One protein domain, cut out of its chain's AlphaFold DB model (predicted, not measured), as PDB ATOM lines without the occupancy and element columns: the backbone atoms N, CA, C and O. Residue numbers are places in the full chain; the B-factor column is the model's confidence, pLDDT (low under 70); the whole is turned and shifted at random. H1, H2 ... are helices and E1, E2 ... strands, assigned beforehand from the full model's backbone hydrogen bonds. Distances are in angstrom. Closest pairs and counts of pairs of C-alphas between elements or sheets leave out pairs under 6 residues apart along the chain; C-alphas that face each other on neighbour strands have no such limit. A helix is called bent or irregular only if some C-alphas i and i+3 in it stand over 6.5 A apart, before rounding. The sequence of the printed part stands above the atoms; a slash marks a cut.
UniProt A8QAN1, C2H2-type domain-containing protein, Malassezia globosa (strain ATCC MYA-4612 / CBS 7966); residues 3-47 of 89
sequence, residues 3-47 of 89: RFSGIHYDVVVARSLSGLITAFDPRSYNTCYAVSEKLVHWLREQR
ATOM      1  N   ARG A   3     152.111 155.214 198.904       88.44
ATOM      2  CA  ARG A   3     153.460 154.954 198.395       88.44
ATOM      3  C   ARG A   3     154.393 156.029 198.924       88.44
ATOM      4  O   ARG A   3     154.072 157.203 198.834       88.44
ATOM      5  N   PHE A   4     155.551 155.630 199.432       87.00
ATOM      6  CA  PHE A   4     156.589 156.551 199.877       87.00
ATOM      7  C   PHE A   4     157.722 156.616 198.849       87.00
ATOM      8  O   PHE A   4     158.141 155.581 198.323       87.00
ATOM      9  N   SER A   5     158.194 157.822 198.539       82.06
ATOM     10  CA  SER A   5     159.253 158.075 197.555       82.06
ATOM     11  C   SER A   5     160.652 158.241 198.148       82.06
ATOM     12  O   SER A   5     161.591 158.375 197.372       82.06
ATOM     13  N   GLY A   6     160.776 158.261 199.478       79.62
ATOM     14  CA  GLY A   6     161.975 158.699 200.205       79.62
ATOM     15  C   GLY A   6     161.792 160.064 200.876       79.62
ATOM     16  O   GLY A   6     162.303 160.279 201.968       79.62
ATOM     17  N   ILE A   7     160.973 160.947 200.289       81.75
ATOM     18  CA  ILE A   7     160.664 162.284 200.844       81.75
ATOM     19  C   ILE A   7     159.177 162.659 200.797       81.75
ATOM     20  O   ILE A   7     158.756 163.594 201.472       81.75
ATOM     21  N   HIS A   8     158.365 161.951 200.009       86.19
ATOM     22  CA  HIS A   8     156.959 162.284 199.784       86.19
ATOM     23  C   HIS A   8     156.071 161.041 199.846       86.19
ATOM     24  O   HIS A   8     156.493 159.944 199.468       86.19
ATOM     25  N   TYR A   9     154.832 161.225 200.305       89.69
ATOM     26  CA  TYR A   9     153.796 160.198 200.277       89.69
ATOM     27  C   TYR A   9     152.784 160.493 199.175       89.69
ATOM     28  O   TYR A   9     152.126 161.529 199.179       89.69
ATOM     29  N   ASP A  10     152.610 159.531 198.277       89.75
ATOM     30  CA  ASP A  10     151.611 159.555 197.216       89.75
ATOM     31  C   ASP A  10     150.468 158.582 197.536       89.75
ATOM     32  O   ASP A  10     150.663 157.538 198.172       89.75
ATOM     33  N   VAL A  11     149.261 158.882 197.050       91.06
ATOM     34  CA  VAL A  11     148.109 157.978 197.161       91.06
ATOM     35  C   VAL A  11     148.012 157.111 195.911       91.06
ATOM     36  O   VAL A  11     147.939 157.619 194.794       91.06
ATOM     37  N   VAL A  12     147.952 155.791 196.100       90.69
ATOM     38  CA  VAL A  12     147.710 154.844 195.004       90.69
ATOM     39  C   VAL A  12     146.214 154.574 194.905       90.69
ATOM     40  O   VAL A  12     145.586 154.141 195.876       90.69
ATOM     41  N   VAL A  13     145.656 154.812 193.717       92.25
ATOM     42  CA  VAL A  13     144.236 154.606 193.407       92.25
ATOM     43  C   VAL A  13     144.071 153.578 192.299       92.25
ATOM     44  O   VAL A  13     144.879 153.515 191.372       92.25
ATOM     45  N   ALA A  14     143.002 152.791 192.367       90.75
ATOM     46  CA  ALA A  14     142.580 151.959 191.248       90.75
ATOM     47  C   ALA A  14     141.504 152.694 190.445       90.75
ATOM     48  O   ALA A  14     140.637 153.356 191.010       90.75
ATOM     49  N   ARG A  15     141.549 152.575 189.119       91.00
ATOM     50  CA  ARG A  15     140.509 153.110 188.238       91.00
ATOM     51  C   ARG A  15     139.535 151.995 187.870       91.00
ATOM     52  O   ARG A  15     139.955 150.946 187.392       91.00
ATOM     53  N   SER A  16     138.249 152.241 188.072       88.25
ATOM     54  CA  SER A  16     137.147 151.396 187.618       88.25
ATOM     55  C   SER A  16     136.288 152.146 186.596       88.25
ATOM     56  O   SER A  16     136.461 153.345 186.367       88.25
ATOM     57  N   LEU A  17     135.317 151.446 186.005       90.69
ATOM     58  CA  LEU A  17     134.292 152.066 185.154       90.69
ATOM     59  C   LEU A  17     133.415 153.071 185.923       90.69
ATOM     60  O   LEU A  17     132.855 153.979 185.320       90.69
ATOM     61  N   SER A  18     133.304 152.912 187.244       89.81
ATOM     62  CA  SER A  18     132.495 153.755 188.128       89.81
ATOM     63  C   SER A  18     133.271 154.900 188.787       89.81
ATOM     64  O   SER A  18     132.664 155.709 189.483       89.81
ATOM     65  N   GLY A  19     134.590 154.993 188.582       91.88
ATOM     66  CA  GLY A  19     135.408 156.086 189.103       91.88
ATOM     67  C   GLY A  19     136.748 155.639 189.684       91.88
ATOM     68  O   GLY A  19     137.357 154.669 189.235       91.88
ATOM     69  N   LEU A  20     137.239 156.400 190.663       92.75
ATOM     70  CA  LEU A  20     138.482 156.104 191.374       92.75
ATOM     71  C   LEU A  20     138.180 155.401 192.697       92.75
ATOM     72  O   LEU A  20     137.316 155.824 193.458       92.75
ATOM     73  N   ILE A  21     138.935 154.344 192.974       91.50
ATOM     74  CA  ILE A  21     138.852 153.543 194.188       91.50
ATOM     75  C   ILE A  21     140.104 153.820 195.019       91.50
ATOM     76  O   ILE A  21     141.228 153.554 194.590       91.50
ATOM     77  N   THR A  22     139.896 154.356 196.219       91.31
ATOM     78  CA  THR A  22     140.945 154.671 197.207       91.31
ATOM     79  C   THR A  22     140.900 153.738 198.422       91.31
ATOM     80  O   THR A  22     141.924 153.536 199.083       91.31
ATOM     81  N   ALA A  23     139.734 153.142 198.696       90.31
ATOM     82  CA  ALA A  23     139.501 152.175 199.761       90.31
ATOM     83  C   ALA A  23     139.279 150.779 199.166       90.31
ATOM     84  O   ALA A  23     138.455 150.599 198.272       90.31
ATOM     85  N   PHE A  24     140.024 149.796 199.667       89.31
ATOM     86  CA  PHE A  24     140.028 148.429 199.150       89.31
ATOM     87  C   PHE A  24     139.499 147.464 200.206       89.31
ATOM     88  O   PHE A  24     139.752 147.644 201.396       89.31
ATOM     89  N   ASP A  25     138.791 146.425 199.763       92.69
ATOM     90  CA  ASP A  25     138.365 145.338 200.641       92.69
ATOM     91  C   ASP A  25     139.604 144.590 201.181       92.69
ATOM     92  O   ASP A  25     140.457 144.194 200.376       92.69
ATOM     93  N   PRO A  26     139.719 144.346 202.501       93.06
ATOM     94  CA  PRO A  26     140.854 143.628 203.083       93.06
ATOM     95  C   PRO A  26     141.107 142.243 202.470       93.06
ATOM     96  O   PRO A  26     142.252 141.808 202.381       93.06
ATOM     97  N   ARG A  27     140.070 141.557 201.978       95.62
ATOM     98  CA  ARG A  27     140.201 140.253 201.304       95.62
ATOM     99  C   ARG A  27     140.959 140.353 199.982       95.62
ATOM    100  O   ARG A  27     141.527 139.368 199.525       95.62
ATOM    101  N   SER A  28     141.000 141.544 199.384       90.94
ATOM    102  CA  SER A  28     141.739 141.823 198.149       90.94
ATOM    103  C   SER A  28     143.199 142.213 198.399       90.94
ATOM    104  O   SER A  28     143.911 142.514 197.443       90.94
ATOM    105  N   TYR A  29     143.665 142.204 199.657       90.38
ATOM    106  CA  TYR A  29     144.993 142.688 200.041       90.38
ATOM    107  C   TYR A  29     146.116 142.093 199.186       90.38
ATOM    108  O   TYR A  29     146.895 142.846 198.610       90.38
ATOM    109  N   ASN A  30     146.162 140.765 199.033       94.19
ATOM    110  CA  ASN A  30     147.229 140.096 198.279       94.19
ATOM    111  C   ASN A  30     147.269 140.545 196.811       94.19
ATOM    112  O   ASN A  30     148.340 140.788 196.259       94.19
ATOM    113  N   THR A  31     146.102 140.713 196.185       93.00
ATOM    114  CA  THR A  31     145.997 141.201 194.805       93.00
ATOM    115  C   THR A  31     146.430 142.661 194.702       93.00
ATOM    116  O   THR A  31     147.232 143.006 193.835       93.00
ATOM    117  N   CYS A  32     145.945 143.523 195.601       91.06
ATOM    118  CA  CYS A  32     146.322 144.935 195.638       91.06
ATOM    119  C   CYS A  32     147.823 145.119 195.895       91.06
ATOM    120  O   CYS A  32     148.443 145.988 195.282       91.06
ATOM    121  N   TYR A  33     148.409 144.293 196.763       92.06
ATOM    122  CA  TYR A  33     149.836 144.292 197.061       92.06
ATOM    123  C   TYR A  33     150.658 143.906 195.831       92.06
ATOM    124  O   TYR A  33     151.497 144.692 195.405       92.06
ATOM    125  N   ALA A  34     150.354 142.772 195.190       94.12
ATOM    126  CA  ALA A  34     151.096 142.299 194.019       94.12
ATOM    127  C   ALA A  34     151.064 143.294 192.841       94.12
ATOM    128  O   ALA A  34     152.050 143.465 192.125       94.12
ATOM    129  N   VAL A  35     149.937 143.982 192.627       93.00
ATOM    130  CA  VAL A  35     149.840 145.038 191.602       93.00
ATOM    131  C   VAL A  35     150.642 146.277 192.006       93.00
ATOM    132  O   VAL A  35     151.344 146.854 191.175       93.00
ATOM    133  N   SER A  36     150.571 146.675 193.278       91.81
ATOM    134  CA  SER A  36     151.316 147.832 193.787       91.81
ATOM    135  C   SER A  36     152.824 147.597 193.761       91.81
ATOM    136  O   SER A  36     153.574 148.514 193.444       91.81
ATOM    137  N   GLU A  37     153.277 146.374 194.025       93.56
ATOM    138  CA  GLU A  37     154.684 145.985 193.936       93.56
ATOM    139  C   GLU A  37     155.226 146.172 192.511       93.56
ATOM    140  O   GLU A  37     156.271 146.795 192.328       93.56
ATOM    141  N   LYS A  38     154.475 145.739 191.489       94.81
ATOM    142  CA  LYS A  38     154.838 145.964 190.078       94.81
ATOM    143  C   LYS A  38     154.929 147.449 189.730       94.81
ATOM    144  O   LYS A  38     155.863 147.860 189.046       94.81
ATOM    145  N   LEU A  39     153.987 148.259 190.221       91.81
ATOM    146  CA  LEU A  39     154.017 149.712 190.035       91.81
ATOM    147  C   LEU A  39     155.257 150.334 190.690       91.81
ATOM    148  O   LEU A  39     155.933 151.151 190.072       91.81
ATOM    149  N   VAL A  40     155.575 149.939 191.925       91.06
ATOM    150  CA  VAL A  40     156.759 150.432 192.643       91.06
ATOM    151  C   VAL A  40     158.044 150.022 191.930       91.06
ATOM    152  O   VAL A  40     158.947 150.848 191.812       91.06
ATOM    153  N   HIS A  41     158.129 148.786 191.429       91.50
ATOM    154  CA  HIS A  41     159.276 148.324 190.652       91.50
ATOM    155  C   HIS A  41     159.487 149.191 189.408       91.50
ATOM    156  O   HIS A  41     160.565 149.745 189.222       91.50
ATOM    157  N   TRP A  42     158.431 149.393 188.617       92.75
ATOM    158  CA  TRP A  42     158.490 150.245 187.433       92.75
ATOM    159  C   TRP A  42     158.893 151.689 187.775       92.75
ATOM    160  O   TRP A  42     159.780 152.254 187.143       92.75
ATOM    161  N   LEU A  43     158.321 152.285 188.829       89.06
ATOM    162  CA  LEU A  43     158.685 153.638 189.274       89.06
ATOM    163  C   LEU A  43     160.151 153.751 189.721       89.06
ATOM    164  O   LEU A  43     160.770 154.798 189.525       89.06
ATOM    165  N   ARG A  44     160.717 152.694 190.317       85.38
ATOM    166  CA  ARG A  44     162.147 152.643 190.662       85.38
ATOM    167  C   ARG A  44     163.020 152.632 189.412       85.38
ATOM    168  O   ARG A  44     163.994 153.376 189.368       85.38
ATOM    169  N   GLU A  45     162.649 151.862 188.389       88.00
ATOM    170  CA  GLU A  45     163.343 151.873 187.091       88.00
ATOM    171  C   GLU A  45     163.293 153.260 186.434       88.00
ATOM    172  O   GLU A  45     164.269 153.688 185.823       88.00
ATOM    173  N   GLN A  46     162.200 154.005 186.628       88.00
ATOM    174  CA  GLN A  46     162.066 155.394 186.168       88.00
ATOM    175  C   GLN A  46     162.787 156.423 187.057       88.00
ATOM    176  O   GLN A  46     162.617 157.622 186.851       88.00
ATOM    177  N   ARG A  47     163.566 155.990 188.061       82.19
ATOM    178  CA  ARG A  47     164.247 156.871 189.031       82.19
ATOM    179  C   ARG A  47     163.295 157.859 189.727       82.19
ATOM    180  O   ARG A  47     163.683 158.958 190.098       82.19
TER     181      ARG A  47
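AT A GLANCE: This is residues 3 to 47 of the 89 residues of the protein "C2H2-type domain-containing protein" of Malassezia globosa (strain ATCC MYA-4612 / CBS 7966) (UniProt A8QAN1). What is the shape? An open frame: the E2-E3 hairpin is at one end, E1 runs on into E2 along one side, and kinked helix H1 slants back along the other. What builds it? The printed part has 45 residues, with E1, E2, E3, then H1, class mixed. It is loose, radius of gyration of the C-alphas 11.8 A, spans 31 by 20 by 17 A.

IN THESE COORDINATES: Where is the sheet? E2 is residues 14 to 16, E3 19 to 21. What else? E1, residues 9 to 11, begins at C-alpha (153.796, 160.198, 200.277). H1, residues 26 to 45, spans 28.8 A, ending at C-alpha (163.343, 151.873, 187.091).

HOW THE PARTS SIT: How do E2 and E3 pair? This hairpin is antiparallel, N 14 to O 21 being 2.9 A. And H1? H1 is apart from E1 and E2. It is irregular, C-alphas 27 and 30 being 7.7 A apart; 14 of 16 O i to N i+4 pairs are within hydrogen-bond range.

THE WHOLE: How large? The farthest C-alphas, Ile 7 and Leu 17, are 32.3 A apart. Any cut or low confidence? The printed part has no cut, and no printed residue is under 70 in pLDDT.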